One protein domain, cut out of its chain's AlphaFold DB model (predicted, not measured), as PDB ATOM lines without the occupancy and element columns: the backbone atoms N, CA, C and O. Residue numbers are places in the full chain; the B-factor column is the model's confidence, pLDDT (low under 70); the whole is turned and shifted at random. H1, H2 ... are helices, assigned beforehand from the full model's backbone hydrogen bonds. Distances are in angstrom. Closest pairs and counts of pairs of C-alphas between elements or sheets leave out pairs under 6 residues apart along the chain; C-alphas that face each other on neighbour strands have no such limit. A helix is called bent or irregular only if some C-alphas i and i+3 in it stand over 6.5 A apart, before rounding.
ATOM      1  N   LEU A   2      39.177  33.830 125.763       76.00
ATOM      2  CA  LEU A   2      39.431  33.634 127.199       76.00
ATOM      3  C   LEU A   2      38.163  33.756 128.078       76.00
ATOM      4  O   LEU A   2      37.923  32.899 128.920       76.00
ATOM      5  N   LEU A   3      37.284  34.730 127.797       74.38
ATOM      6  CA  LEU A   3      35.990  34.876 128.487       74.38
ATOM      7  C   LEU A   3      35.069  33.655 128.342       74.38
ATOM      8  O   LEU A   3      34.439  33.266 129.312       74.38
ATOM      9  N   PHE A   4      35.003  33.028 127.166       73.25
ATOM     10  CA  PHE A   4      34.154  31.848 126.963       73.25
ATOM     11  C   PHE A   4      34.677  30.630 127.723       73.25
ATOM     12  O   PHE A   4      33.881  29.848 128.230       73.25
ATOM     13  N   VAL A   5      36.002  30.493 127.838       80.88
ATOM     14  CA  VAL A   5      36.627  29.417 128.618       80.88
ATOM     15  C   VAL A   5      36.345  29.604 130.109       80.88
ATOM     16  O   VAL A   5      35.913  28.664 130.766       80.88
ATOM     17  N   LEU A   6      36.517  30.823 130.632       78.81
ATOM     18  CA  LEU A   6      36.242  31.138 132.039       78.81
ATOM     19  C   LEU A   6      34.758  30.989 132.389       78.81
ATOM     20  O   LEU A   6      34.422  30.403 133.411       78.81
ATOM     21  N   ILE A   7      33.870  31.474 131.521       78.56
ATOM     22  CA  ILE A   7      32.423  31.347 131.712       78.56
ATOM     23  C   ILE A   7      31.986  29.884 131.626       78.56
ATOM     24  O   ILE A   7      31.147  29.463 132.411       78.56
ATOM     25  N   GLY A   8      32.571  29.101 130.714       79.12
ATOM     26  CA  GLY A   8      32.323  27.662 130.631       79.12
ATOM     27  C   GLY A   8      32.785  26.904 131.877       79.12
ATOM     28  O   GLY A   8      32.108  25.976 132.302       79.12
ATOM     29  N   ALA A   9      33.896  27.317 132.491       80.81
ATOM     30  CA  ALA A   9      34.387  26.730 133.737       80.81
ATOM     31  C   ALA A   9      33.529  27.107 134.961       80.81
ATOM     32  O   ALA A   9      33.394  26.303 135.876       80.81
ATOM     33  N   ALA A  10      32.939  28.306 134.973       77.75
ATOM     34  CA  ALA A  10      32.061  28.792 136.043       77.75
ATOM     35  C   ALA A  10      30.600  28.315 135.910       77.75
ATOM     36  O   ALA A  10      29.726  28.754 136.652       77.75
ATOM     37  N   LEU A  11      30.303  27.466 134.927       79.06
ATOM     38  CA  LEU A  11      28.939  27.161 134.524       79.06
ATOM     39  C   LEU A  11      28.359  26.010 135.348       79.06
ATOM     40  O   LEU A  11      28.813  24.871 135.247       79.06
ATOM     41  N   ASN A  12      27.305  26.297 136.112       80.88
ATOM     42  CA  ASN A  12      26.547  25.285 136.842       80.88
ATOM     43  C   ASN A  12      25.159  25.083 136.209       80.88
ATOM     44  O   ASN A  12      24.290  25.958 136.264       80.88
ATOM     45  N   LEU A  13      24.946  23.920 135.585       78.56
ATOM     46  CA  LEU A  13      23.716  23.602 134.849       78.56
ATOM     47  C   LEU A  13      22.589  23.048 135.726       78.56
ATOM     48  O   LEU A  13      21.455  22.949 135.254       78.56
ATOM     49  N   ASP A  14      22.858  22.688 136.980       81.88
ATOM     50  CA  ASP A  14      21.861  22.009 137.808       81.88
ATOM     51  C   ASP A  14      20.686  22.926 138.168       81.88
ATOM     52  O   ASP A  14      19.534  22.512 138.049       81.88
ATOM     53  N   GLY A  15      20.948  24.206 138.455       75.31
ATOM     54  CA  GLY A  15      19.894  25.212 138.641       75.31
ATOM     55  C   GLY A  15      19.103  25.512 137.360       75.31
ATOM     56  O   GLY A  15      17.909  25.805 137.414       75.31
ATOM     57  N   LEU A  16      19.730  25.377 136.187       80.69
ATOM     58  CA  LEU A  16      19.086  25.645 134.900       80.69
ATOM     59  C   LEU A  16      18.081  24.546 134.518       80.69
ATOM     60  O   LEU A  16      17.054  24.851 133.915       80.69
ATOM     61  N   LYS A  17      18.314  23.281 134.895       81.25
ATOM     62  CA  LYS A  17      17.427  22.147 134.554       81.25
ATOM     63  C   LYS A  17      15.985  22.322 135.036       81.25
ATOM     64  O   LYS A  17      15.081  21.771 134.417       81.25
ATOM     65  N   SER A  18      15.749  23.085 136.100       83.19
ATOM     66  CA  SER A  18      14.386  23.325 136.589       83.19
ATOM     67  C   SER A  18      13.656  24.442 135.834       83.19
ATOM     68  O   SER A  18      12.428  24.475 135.846       83.19
ATOM     69  N   ILE A  19      14.381  25.367 135.196       85.31
ATOM     70  CA  ILE A  19      13.822  26.615 134.643       85.31
ATOM     71  C   ILE A  19      14.215  26.886 133.184       85.31
ATOM     72  O   ILE A  19      13.860  27.930 132.638       85.31
ATOM     73  N   TRP A  20      14.913  25.960 132.524       85.12
ATOM     74  CA  TRP A  20      15.394  26.119 131.146       85.12
ATOM     75  C   TRP A  20      14.278  26.523 130.177       85.12
ATOM     76  O   TRP A  20      14.506  27.332 129.280       85.12
ATOM     77  N   PHE A  21      13.060  26.012 130.384       88.62
ATOM     78  CA  PHE A  21      11.907  26.338 129.551       88.62
ATOM     79  C   PHE A  21      11.475  27.803 129.704       88.62
ATOM     80  O   PHE A  21      11.212  28.480 128.710       88.62
ATOM     81  N   LEU A  22      11.461  28.326 130.935       88.00
ATOM     82  CA  LEU A  22      11.154  29.735 131.205       88.00
ATOM     83  C   LEU A  22      12.224  30.654 130.609       88.00
ATOM     84  O   LEU A  22      11.894  31.659 129.979       88.00
ATOM     85  N   VAL A  23      13.499  30.280 130.751       86.44
ATOM     86  CA  VAL A  23      14.624  31.014 130.152       86.44
ATOM     87  C   VAL A  23      14.496  31.037 128.629       86.44
ATOM     88  O   VAL A  23      14.629  32.096 128.020       86.44
ATOM     89  N   LEU A  24      14.181  29.897 128.007       88.00
ATOM     90  CA  LEU A  24      13.967  29.808 126.563       88.00
ATOM     91  C   LEU A  24      12.839  30.740 126.105       88.00
ATOM     92  O   LEU A  24      13.017  31.497 125.150       88.00
ATOM     93  N   LEU A  25      11.700  30.718 126.801       89.62
ATOM     94  CA  LEU A  25      10.556  31.567 126.474       89.62
ATOM     95  C   LEU A  25      10.903  33.056 126.601       89.62
ATOM     96  O   LEU A  25      10.578  33.841 125.709       89.62
ATOM     97  N   MET A  26      11.622  33.436 127.661       89.06
ATOM     98  CA  MET A  26      12.092  34.807 127.875       89.06
ATOM     99  C   MET A  26      13.011  35.276 126.739       89.06
ATOM    100  O   MET A  26      12.867  36.394 126.241       89.06
ATOM    101  N   VAL A  27      13.929  34.415 126.294       86.56
ATOM    102  CA  VAL A  27      14.838  34.704 125.175       86.56
ATOM    103  C   VAL A  27      14.050  34.910 123.884       86.56
ATOM    104  O   VAL A  27      14.241  35.929 123.219       86.56
ATOM    105  N   VAL A  28      13.134  33.998 123.545       85.25
ATOM    106  CA  VAL A  28      12.294  34.109 122.339       85.25
ATOM    107  C   VAL A  28      11.478  35.401 122.358       85.25
ATOM    108  O   VAL A  28      11.453  36.131 121.368       85.25
ATOM    109  N   PHE A  29      10.868  35.729 123.496       88.62
ATOM    110  CA  PHE A  29      10.091  36.955 123.651       88.62
ATOM    111  C   PHE A  29      10.956  38.212 123.471       88.62
ATOM    112  O   PHE A  29      10.593  39.113 122.714       88.62
ATOM    113  N   GLY A  30      12.143  38.249 124.081       85.88
ATOM    114  CA  GLY A  30      13.097  39.346 123.896       85.88
ATOM    115  C   GLY A  30      13.558  39.501 122.441       85.88
ATOM    116  O   GLY A  30      13.685  40.622 121.942       85.88
ATOM    117  N   LEU A  31      13.756  38.386 121.728       82.94
ATOM    118  CA  LEU A  31      14.080  38.389 120.300       82.94
ATOM    119  C   LEU A  31      12.948  38.996 119.458       82.94
ATOM    120  O   LEU A  31      13.227  39.809 118.577       82.94
ATOM    121  N   LEU A  32      11.688  38.652 119.742       84.50
ATOM    122  CA  LEU A  32      10.529  39.214 119.041       84.50
ATOM    123  C   LEU A  32      10.455  40.733 119.216       84.50
ATOM    124  O   LEU A  32      10.359  41.457 118.224       84.50
ATOM    125  N   PHE A  33      10.584  41.224 120.452       87.12
ATOM    126  CA  PHE A  33      10.612  42.664 120.728       87.12
ATOM    127  C   PHE A  33      11.736  43.373 119.979       87.12
ATOM    128  O   PHE A  33      11.537  44.461 119.436       87.12
ATOM    129  N   ARG A  34      12.914  42.748 119.901       83.19
ATOM    130  CA  ARG A  34      14.050  43.309 119.171       83.19
ATOM    131  C   ARG A  34      13.774  43.419 117.678       83.19
ATOM    132  O   ARG A  34      14.051  44.464 117.095       83.19
ATOM    133  N   ILE A  35      13.220  42.370 117.073       81.00
ATOM    134  CA  ILE A  35      12.869  42.370 115.650       81.00
ATOM    135  C   ILE A  35      11.847  43.476 115.378       81.00
ATOM    136  O   ILE A  35      12.071  44.294 114.490       81.00
ATOM    137  N   VAL A  36      10.789  43.579 116.188       85.25
ATOM    138  CA  VAL A  36       9.788  44.655 116.071       85.25
ATOM    139  C   VAL A  36      10.434  46.039 116.202       85.25
ATOM    140  O   VAL A  36      10.167  46.917 115.383       85.25
ATOM    141  N   GLY A  37      11.339  46.230 117.164       84.50
ATOM    142  CA  GLY A  37      12.076  47.484 117.337       84.50
ATOM    143  C   GLY A  37      12.914  47.863 116.111       84.50
ATOM    144  O   GLY A  37      12.879  49.013 115.675       84.50
ATOM    145  N   VAL A  38      13.606  46.896 115.498       83.06
ATOM    146  CA  VAL A  38      14.353  47.109 114.245       83.06
ATOM    147  C   VAL A  38      13.406  47.446 113.092       83.06
ATOM    148  O   VAL A  38      13.698  48.349 112.305       83.06
ATOM    149  N   PHE A  39      12.251  46.781 113.010       79.81
ATOM    150  CA  PHE A  39      11.232  47.092 112.008       79.81
ATOM    151  C   PHE A  39      10.750  48.535 112.121       79.81
ATOM    152  O   PHE A  39      10.721  49.222 111.101       79.81
ATOM    153  N   ILE A  40      10.431  48.993 113.337       83.44
ATOM    154  CA  ILE A  40       9.990  50.367 113.619       83.44
ATOM    155  C   ILE A  40      11.100  51.369 113.284       83.44
ATOM    156  O   ILE A  40      10.858  52.328 112.551       83.44
ATOM    157  N   ALA A  41      12.328  51.128 113.749       81.06
ATOM    158  CA  ALA A  41      13.472  52.005 113.489       81.06
ATOM    159  C   ALA A  41      13.790  52.137 111.990       81.06
ATOM    160  O   ALA A  41      14.218  53.190 111.523       81.06
ATOM    161  N   SER A  42      13.539  51.082 111.212       74.56
ATOM    162  CA  SER A  42      13.792  51.061 109.773       74.56
ATOM    163  C   SER A  42      12.643  51.648 108.935       74.56
ATOM    164  O   SER A  42      12.847  51.855 107.739       74.56
ATOM    165  N   ILE A  43      11.474  51.999 109.503       75.81
ATOM    166  CA  ILE A  43      10.319  52.546 108.746       75.81
ATOM    167  C   ILE A  43      10.705  53.723 107.845       75.81
ATOM    168  O   ILE A  43      10.246  53.786 106.709       75.81
ATOM    169  N   LYS A  44      11.584  54.610 108.321       74.62
ATOM    170  CA  LYS A  44      12.010  55.823 107.605       74.62
ATOM    171  C   LYS A  44      13.266  55.638 106.736       74.62
ATOM    172  O   LYS A  44      13.789  56.608 106.199       74.62
ATOM    173  N   SER A  45      13.789  54.417 106.634       73.62
ATOM    174  CA  SER A  45      14.981  54.111 105.833       73.62
ATOM    175  C   SER A  45      14.612  53.676 104.411       73.62
ATOM    176  O   SER A  45      13.546  53.103 104.201       73.62
ATOM    177  N   ASN A  46      15.518  53.889 103.451       74.00
ATOM    178  CA  ASN A  46      15.390  53.480 102.039       74.00
ATOM    179  C   ASN A  46      15.479  51.949 101.810       74.00
ATOM    180  O   ASN A  46      15.734  51.502 100.699       74.00
ATOM    181  N   LEU A  47      15.306  51.138 102.858       72.25
ATOM    182  CA  LEU A  47      15.446  49.683 102.801       72.25
ATOM    183  C   LEU A  47      14.140  49.014 102.368       72.25
ATOM    184  O   LEU A  47      13.064  49.315 102.899       72.25
ATOM    185  N   ASN A  48      14.247  48.036 101.470       74.38
ATOM    186  CA  ASN A  48      13.124  47.183 101.088       74.38
ATOM    187  C   ASN A  48      12.648  46.334 102.280       74.38
ATOM    188  O   ASN A  48      13.426  45.995 103.172       74.38
ATOM    189  N   GLN A  49      11.377  45.905 102.289       69.94
ATOM    190  CA  GLN A  49      10.841  45.078 103.389       69.94
ATOM    191  C   GLN A  49      11.646  43.787 103.625       69.94
ATOM    192  O   GLN A  49      11.788  43.336 104.761       69.94
ATOM    193  N   LYS A  50      12.219  43.227 102.555       69.69
ATOM    194  CA  LYS A  50      13.142  42.088 102.608       69.69
ATOM    195  C   LYS A  50      14.432  42.454 103.344       69.69
ATOM    196  O   LYS A  50      14.792  41.790 104.302       69.69
ATOM    197  N   GLU A  51      15.088  43.547 102.979       73.00
ATOM    198  CA  GLU A  51      16.319  43.996 103.638       73.00
ATOM    199  C   GLU A  51      16.077  44.367 105.103       73.00
ATOM    200  O   GLU A  51      16.875  44.021 105.967       73.00
ATOM    201  N   ARG A  52      14.931  44.982 105.413       76.62
ATOM    202  CA  ARG A  52      14.521  45.291 106.788       76.62
ATOM    203  C   ARG A  52      14.416  44.033 107.654       76.62
ATOM    204  O   ARG A  52      14.893  44.028 108.788       76.62
ATOM    205  N   LEU A  53      13.847  42.957 107.111       71.88
ATOM    206  CA  LEU A  53      13.776  41.664 107.791       71.88
ATOM    207  C   LEU A  53      15.174  41.033 107.950       71.88
ATOM    208  O   LEU A  53      15.486  40.510 109.019       71.88
ATOM    209  N   PHE A  54      16.040  41.140 106.934       76.94
ATOM    210  CA  PHE A  54      17.435  40.681 107.017       76.94
ATOM    211  C   PHE A  54      18.211  41.417 108.113       76.94
ATOM    212  O   PHE A  54      18.896  40.782 108.912       76.94
ATOM    213  N   VAL A  55      18.064  42.742 108.204       78.50
ATOM    214  CA  VAL A  55      18.677  43.556 109.263       78.50
ATOM    215  C   VAL A  55      18.155  43.127 110.635       78.50
ATOM    216  O   VAL A  55      18.953  42.980 111.556       78.50
ATOM    217  N   GLY A  56      16.855  42.844 110.767       75.88
ATOM    218  CA  GLY A  56      16.268  42.297 111.995       75.88
ATOM    219  C   GLY A  56      16.944  41.004 112.463       75.88
ATOM    220  O   GLY A  56      17.302  40.891 113.636       75.88
ATOM    221  N   PHE A  57      17.190  40.061 111.549       74.31
ATOM    222  CA  PHE A  57      17.904  38.818 111.864       74.31
ATOM    223  C   PHE A  57      19.410  39.025 112.079       74.31
ATOM    224  O   PHE A  57      19.990  38.431 112.981       74.31
ATOM    225  N   ALA A  58      20.059  39.915 111.329       75.56
ATOM    226  CA  ALA A  58      21.475  40.236 111.522       75.56
ATOM    227  C   ALA A  58      21.755  40.933 112.872       75.56
ATOM    228  O   ALA A  58      22.869  40.847 113.399       75.56
ATOM    229  N   TYR A  59      20.744  41.598 113.442       74.44
ATOM    230  CA  TYR A  59      20.774  42.209 114.775       74.44
ATOM    231  C   TYR A  59      20.476  41.233 115.921       74.44
ATOM    232  O   TYR A  59      20.407  41.653 117.087       74.44
ATOM    233  N   LEU A  60      20.328  39.936 115.629       71.94
ATOM    234  CA  LEU A  60      20.260  38.915 116.666       71.94
ATOM    235  C   LEU A  60      21.469  39.058 117.610       71.94
ATOM    236  O   LEU A  60      22.587  39.328 117.156       71.94
ATOM    237  N   PRO A  61      21.247  38.976 118.935       62.47
ATOM    238  CA  PRO A  61      22.283  39.258 119.916       62.47
ATOM    239  C   PRO A  61      23.546  38.437 119.653       62.47
ATOM    240  O   PRO A  61      23.504  37.213 119.586       62.47
ATOM    241  N   LYS A  62      24.681  39.127 119.521       62.59
ATOM    242  CA  LYS A  62      25.986  38.485 119.376       62.59
ATOM    243  C   LYS A  62      26.509  38.103 120.759       62.59
ATOM    244  O   LYS A  62      26.504  38.911 121.688       62.59
ATOM    245  N   ALA A  63      26.962  36.859 120.854       70.25
ATOM    246  CA  ALA A  63      27.241  36.091 122.066       70.25
ATOM    247  C   ALA A  63      28.116  36.769 123.145       70.25
ATOM    248  O   ALA A  63      28.043  36.419 124.317       70.25
ATOM    249  N   THR A  64      28.958  37.735 122.782       72.19
ATOM    250  CA  THR A  64      30.016  38.257 123.661       72.19
ATOM    251  C   THR A  64      29.512  39.194 124.757       72.19
ATOM    252  O   THR A  64      29.980  39.108 125.889       72.19
ATOM    253  N   VAL A  65      28.543  40.067 124.458       79.06
ATOM    254  CA  VAL A  65      28.021  41.041 125.439       79.06
ATOM    255  C   VAL A  65      27.136  40.352 126.478       79.06
ATOM    256  O   VAL A  65      27.193  40.687 127.657       79.06
ATOM    257  N   GLN A  66      26.367  39.344 126.060       78.06
ATOM    258  CA  GLN A  66      25.526  38.555 126.964       78.06
ATOM    259  C   GLN A  66      26.364  37.761 127.972       78.06
ATOM    260  O   GLN A  66      26.024  37.724 129.149       78.06
ATOM    261  N   ALA A  67      27.487  37.199 127.525       78.88
ATOM    262  CA  ALA A  67      28.440  36.490 128.371       78.88
ATOM    263  C   ALA A  67      29.091  37.420 129.411       78.88
ATOM    264  O   ALA A  67      29.166  37.078 130.587       78.88
ATOM    265  N   ALA A  68      29.522  38.614 128.992       83.00
ATOM    266  CA  ALA A  68      30.139  39.583 129.895       83.00
ATOM    267  C   ALA A  68      29.153  40.105 130.953       83.00
ATOM    268  O   ALA A  68      29.487  40.136 132.133       83.00
ATOM    269  N   ILE A  69      27.934  40.477 130.546       84.31
ATOM    270  CA  ILE A  69      26.913  41.004 131.464       84.31
ATOM    271  C   ILE A  69      26.370  39.901 132.379       84.31
ATOM    272  O   ILE A  69      26.163  40.140 133.565       84.31
ATOM    273  N   GLY A  70      26.187  38.683 131.861       83.38
ATOM    274  CA  GLY A  70      25.707  37.541 132.643       83.38
ATOM    275  C   GLY A  70      26.651  37.120 133.772       83.38
ATOM    276  O   GLY A  70      26.192  36.548 134.753       83.38
ATOM    277  N   ALA A  71      27.946  37.439 133.675       84.31
ATOM    278  CA  ALA A  71      28.930  37.150 134.719       84.31
ATOM    279  C   ALA A  71      28.960  38.193 135.852       84.31
ATOM    280  O   ALA A  71      29.537  37.924 136.904       84.31
ATOM    281  N   ILE A  72      28.340  39.367 135.673       87.75
ATOM    282  CA  ILE A  72      28.358  40.448 136.674       87.75
ATOM    283  C   ILE A  72      27.661  40.031 137.980       87.75
ATOM    284  O   ILE A  72      28.270  40.201 139.036       87.75
ATOM    285  N   PRO A  73      26.443  39.447 137.970       86.50
ATOM    286  CA  PRO A  73      25.761  39.065 139.209       86.50
ATOM    287  C   PRO A  73      26.521  38.002 140.007       86.50
ATOM    288  O   PRO A  73      26.517  38.039 141.235       86.50
ATOM    289  N   LEU A  74      27.215  37.094 139.311       84.44
ATOM    290  CA  LEU A  74      28.080  36.099 139.940       84.44
ATOM    291  C   LEU A  74      29.278  36.761 140.635       84.44
ATOM    292  O   LEU A  74      29.571  36.457 141.786       84.44
ATOM    293  N   GLN A  75      29.935  37.717 139.972       84.31
ATOM    294  CA  GLN A  75      31.054  38.469 140.558       84.31
ATOM    295  C   GLN A  75      30.632  39.334 141.753       84.31
ATOM    296  O   GLN A  75      31.445  39.596 142.634       84.31
ATOM    297  N   GLN A  76      29.372  39.770 141.791       87.62
ATOM    298  CA  GLN A  76      28.808  40.543 142.899       87.62
ATOM    299  C   GLN A  76      28.311  39.677 144.069       87.62
ATOM    300  O   GLN A  76      27.834  40.228 145.058       87.62
ATOM    301  N   GLY A  77      28.429  38.347 143.985       84.69
ATOM    302  CA  GLY A  77      28.036  37.432 145.060       84.69
ATOM    303  C   GLY A  77      26.522  37.300 145.248       84.69
ATOM    304  O   GLY A  77      26.068  36.972 146.341       84.69
ATOM    305  N   LEU A  78      25.727  37.573 144.209       87.94
ATOM    306  CA  LEU A  78      24.278  37.405 144.271       87.94
ATOM    307  C   LEU A  78      23.923  35.911 144.311       87.94
ATOM    308  O   LEU A  78      24.431  35.145 143.494       87.94
ATOM    309  N   GLU A  79      22.996  35.500 145.184       81.94
ATOM    310  CA  GLU A  79      22.571  34.089 145.311       81.94
ATOM    311  C   GLU A  79      22.065  33.492 143.985       81.94
ATOM    312  O   GLU A  79      22.282  32.319 143.693       81.94
ATOM    313  N   ALA A  80      21.436  34.312 143.138       83.62
ATOM    314  CA  ALA A  80      20.970  33.916 141.808       83.62
ATOM    315  C   ALA A  80      22.033  34.079 140.698       83.62
ATOM    316  O   ALA A  80      21.712  33.947 139.517       83.62
ATOM    317  N   GLY A  81      23.284  34.395 141.042       84.44
ATOM    318  CA  GLY A  81      24.349  34.718 140.090       84.44
ATOM    319  C   GLY A  81      24.676  33.578 139.127       84.44
ATOM    320  O   GLY A  81      24.694  33.797 137.916       84.44
ATOM    321  N   ASP A  82      24.834  32.358 139.647       85.06
ATOM    322  CA  ASP A  82      25.064  31.151 138.837       85.06
ATOM    323  C   ASP A  82      23.897  30.875 137.886       85.06
ATOM    324  O   ASP A  82      24.087  30.541 136.718       85.06
ATOM    325  N   LEU A  83      22.669  31.063 138.370       86.44
ATOM    326  CA  LEU A  83      21.458  30.851 137.588       86.44
ATOM    327  C   LEU A  83      21.356  31.855 136.433       86.44
ATOM    328  O   LEU A  83      21.031  31.467 135.309       86.44
ATOM    329  N   ILE A  84      21.675  33.126 136.685       87.25
ATOM    330  CA  ILE A  84      21.691  34.178 135.662       87.25
ATOM    331  C   ILE A  84      22.805  33.922 134.641       87.25
ATOM    332  O   ILE A  84      22.555  34.039 133.437       87.25
ATOM    333  N   LEU A  85      24.004  33.530 135.086       86.69
ATOM    334  CA  LEU A  85      25.113  33.195 134.193       86.69
ATOM    335  C   LEU A  85      24.757  32.001 133.301       86.69
ATOM    336  O   LEU A  85      24.870  32.088 132.077       86.69
ATOM    337  N   SER A  86      24.261  30.913 133.889       87.38
ATOM    338  CA  SER A  86      23.843  29.718 133.156       87.38
ATOM    339  C   SER A  86      22.699  30.009 132.184       87.38
ATOM    340  O   SER A  86      22.722  29.521 131.054       87.38
ATOM    341  N   ALA A  87      21.738  30.855 132.563       87.12
ATOM    342  CA  ALA A  87      20.674  31.312 131.672       87.12
ATOM    343  C   ALA A  87      21.217  32.148 130.499       87.12
ATOM    344  O   ALA A  87      20.806  31.940 129.356       87.12
ATOM    345  N   ALA A  88      22.165  33.055 130.754       87.38
ATOM    346  CA  ALA A  88      22.810  33.857 129.716       87.38
ATOM    347  C   ALA A  88      23.600  32.980 128.732       87.38
ATOM    348  O   ALA A  88      23.503  33.175 127.521       87.38
ATOM    349  N   VAL A  89      24.334  31.976 129.220       85.94
ATOM    350  CA  VAL A  89      25.070  31.055 128.343       85.94
ATOM    351  C   VAL A  89      24.131  30.139 127.571       85.94
ATOM    352  O   VAL A  89      24.335  29.936 126.376       85.94
ATOM    353  N   PHE A  90      23.065  29.643 128.193       86.75
ATOM    354  CA  PHE A  90      22.035  28.885 127.487       86.75
ATOM    355  C   PHE A  90      21.395  29.710 126.366       86.75
ATOM    356  O   PHE A  90      21.265  29.230 125.238       86.75
ATOM    357  N   ALA A  91      21.076  30.980 126.633       85.44
ATOM    358  CA  ALA A  91      20.587  31.899 125.613       85.44
ATOM    359  C   ALA A  91      21.583  32.031 124.452       85.44
ATOM    360  O   ALA A  91      21.175  31.958 123.295       85.44
ATOM    361  N   ILE A  92      22.884  32.157 124.733       87.25
ATOM    362  CA  ILE A  92      23.937  32.216 123.708       87.25
ATOM    363  C   ILE A  92      23.984  30.926 122.883       87.25
ATOM    364  O   ILE A  92      24.004  30.991 121.653       87.25
ATOM    365  N   LEU A  93      23.979  29.767 123.545       84.94
ATOM    366  CA  LEU A  93      24.043  28.454 122.901       84.94
ATOM    367  C   LEU A  93      22.869  28.215 121.950       84.94
ATOM    368  O   LEU A  93      23.055  27.582 120.918       84.94
ATOM    369  N   VAL A  94      21.682  28.737 122.266       84.44
ATOM    370  CA  VAL A  94      20.500  28.625 121.397       84.44
ATOM    371  C   VAL A  94      20.498  29.701 120.308       84.44
ATOM    372  O   VAL A  94      20.278  29.410 119.134       84.44
ATOM    373  N   THR A  95      20.752  30.959 120.667       83.56
ATOM    374  CA  THR A  95      20.611  32.095 119.738       83.56
ATOM    375  C   THR A  95      21.724  32.179 118.702       83.56
ATOM    376  O   THR A  95      21.456  32.623 117.586       83.56
ATOM    377  N   ALA A  96      22.942  31.725 119.011       83.44
ATOM    378  CA  ALA A  96      24.056  31.723 118.065       83.44
ATOM    379  C   ALA A  96      23.813  30.823 116.832       83.44
ATOM    380  O   ALA A  96      23.893  31.343 115.716       83.44
ATOM    381  N   PRO A  97      23.480  29.521 116.968       82.88
ATOM    382  CA  PRO A  97      23.201  28.666 115.815       82.88
ATOM    383  C   PRO A  97      21.925  29.086 115.085       82.88
ATOM    384  O   PRO A  97      21.916  29.123 113.858       82.88
ATOM    385  N   VAL A  98      20.868  29.467 115.815       83.06
ATOM    386  CA  VAL A  98      19.617  29.950 115.209       83.06
ATOM    387  C   VAL A  98      19.864  31.216 114.390       83.06
ATOM    388  O   VAL A  98      19.397  31.314 113.257       83.06
ATOM    389  N   GLY A  99      20.637  32.166 114.921       81.38
ATOM    390  CA  GLY A  99      21.002  33.390 114.214       81.38
ATOM    391  C   GLY A  99      21.877  33.136 112.992       81.38
ATOM    392  O   GLY A  99      21.592  33.683 111.931       81.38
ATOM    393  N   ALA A 100      22.889  32.269 113.103       81.31
ATOM    394  CA  ALA A 100      23.721  31.879 111.964       81.31
ATOM    395  C   ALA A 100      22.883  31.226 110.853       81.31
ATOM    396  O   ALA A 100      22.967  31.633 109.696       81.31
ATOM    397  N   PHE A 101      21.998  30.294 111.216       81.75
ATOM    398  CA  PHE A 101      21.113  29.610 110.275       81.75
ATOM    399  C   PHE A 101      20.121  30.565 109.596       81.75
ATOM    400  O   PHE A 101      19.929  30.511 108.380       81.75
ATOM    401  N   LEU A 102      19.520  31.484 110.362       78.44
ATOM    402  CA  LEU A 102      18.647  32.531 109.828       78.44
ATOM    403  C   LEU A 102      19.390  33.420 108.836       78.44
ATOM    404  O   LEU A 102      18.858  33.693 107.760       78.44
ATOM    405  N   ILE A 103      20.608  33.852 109.171       80.25
ATOM    406  CA  ILE A 103      21.438  34.671 108.284       80.25
ATOM    407  C   ILE A 103      21.769  33.894 107.011       80.25
ATOM    408  O   ILE A 103      21.552  34.429 105.932       80.25
ATOM    409  N   ASP A 104      22.224  32.646 107.095       80.19
ATOM    410  CA  ASP A 104      22.617  31.870 105.912       80.19
ATOM    411  C   ASP A 104      21.442  31.613 104.957       80.19
ATOM    412  O   ASP A 104      21.582  31.762 103.737       80.19
ATOM    413  N   LEU A 105      20.256  31.310 105.493       75.00
ATOM    414  CA  LEU A 105      19.045  31.129 104.689       75.00
ATOM    415  C   LEU A 105      18.538  32.440 104.081       75.00
ATOM    416  O   LEU A 105      18.127  32.474 102.917       75.00
ATOM    417  N   THR A 106      18.535  33.524 104.860       73.12
ATOM    418  CA  THR A 106      18.000  34.812 104.397       73.12
ATOM    419  C   THR A 106      18.985  35.566 103.516       73.12
ATOM    420  O   THR A 106      18.541  36.273 102.616       73.12
ATOM    421  N   LYS A 107      20.297  35.348 103.656       69.44
ATOM    422  CA  LYS A 107      21.341  35.979 102.837       69.44
ATOM    423  C   LYS A 107      21.127  35.718 101.350       69.44
ATOM    424  O   LYS A 107      21.114  36.664 100.578       69.44
ATOM    425  N   LYS A 108      20.883  34.467 100.939       63.84
ATOM    426  CA  LYS A 108      20.645  34.135  99.517       63.84
ATOM    427  C   LYS A 108      19.316  34.662  98.966       63.84
ATOM    428  O   LYS A 108      19.197  34.841  97.761       63.84
ATOM    429  N   LYS A 109      18.300  34.833  99.818       62.25
ATOM    430  CA  LYS A 109      16.913  35.099  99.389       62.25
ATOM    431  C   LYS A 109      16.507  36.574  99.516       62.25
ATOM    432  O   LYS A 109      15.583  37.005  98.826       62.25
ATOM    433  N   LEU A 110      17.143  37.322 100.423       59.19
ATOM    434  CA  LEU A 110      16.822  38.718 100.746       59.19
ATOM    435  C   LEU A 110      17.882  39.709 100.256       59.19
ATOM    436  O   LEU A 110      17.506  40.837  99.952       59.19
TER     437      LEU A 110
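Overview. This is residues 2 to 110 of the 114 residues of the protein "Na_H_Exchanger domain-containing protein" of Acholeplasmataceae bacterium (UniProt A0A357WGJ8). Two long helices, H2 and H6, spread as a V from the place where the first part of H2 packs on residues 87 to 91 of H6, and the shorter H3 folds back between their open ends, packing on both. H4 then runs back along the first half of H6, with H1 at the side of H4 and tiny H5 by the first turn of H6. The printed part has 109 residues with six named helices, in the order H1, H2, H3, H4, H5, H6, and no named strand; its class is all helix. It is only just loose, close to compact, with a radius of gyration of the C-alphas of 16.0 A, and it is elongated, spanning 48 by 25 by 23 A.

Arrangement. H1, residues 2 to 9, touches H4, residues 63 to 70, where the closest C-alphas, those of Ile 7 and Ala 67, are 7.3 A apart; the two run the same way at a steep tilt of 60 degrees. H1 is apart from H2, residues 20 to 42. With residues 34 to 42 alone, H2 touches H3, residues 49 to 58; the closest C-alphas, of Ile 35 and Gly 56, are 5.0 A apart. H2 and H3 form a helical hairpin, running opposite ways at a steep tilt of 43 degrees. The hub is H6, residues 81 to 110, which touches four other helices. Residues 20 to 27 of H2 touch residues 87 to 91 of H6, closest at the C-alphas of Val 23 and Ala 87, 6.2 A, the same way at a steep tilt of 47 degrees. H3 touches H6 at residues 99 to 110 alone, closest at the C-alphas of Lys 50 and Leu 110, 5.3 A, opposite ways at a shallow tilt of 34.8 degrees, only just short of steep. H4 touches residues 84 to 96 of H6, closest at the C-alphas of Gly 70 and Leu 85, 4.7 A, opposite ways at a shallow tilt of 21 degrees. H5, residues 72 to 75, touches residues 81 to 85 of H6, and its closest C-alphas, of Leu 74 and Gly 81, are 4.0 A apart. The helix packing is part aligned, part crossed: 2 of 5 touching pairs with a tilt are shallow. Every O i to N i+4 pair is within hydrogen-bond range in H1, H2, H3 and H4, and 23 of 26 are in H6; H5 is too short for such a pair.

Along the chain. H1 begins at C-alpha 2, (39.431, 33.634, 127.199). H2 is 32.9 A long from C-alpha 20, (15.394, 26.119, 131.146), to C-alpha 42, and H3 is 14.2 A long. H6 is 40.3 A long and ends at C-alpha 110, (16.822, 38.718, 100.746). H6 is neither bent nor irregular, but only just: C-alphas 94 and 97 are 6.2 A apart.

Size, cuts and confidence. The two C-alphas farthest apart, of Asp 14 and Asn 46, are 48.1 A apart. The printed part has no cut and no long link. Mean pLDDT of the printed part is 80.2, and residues 49 to 50, 61 to 62 and 107 to 110 are under 70.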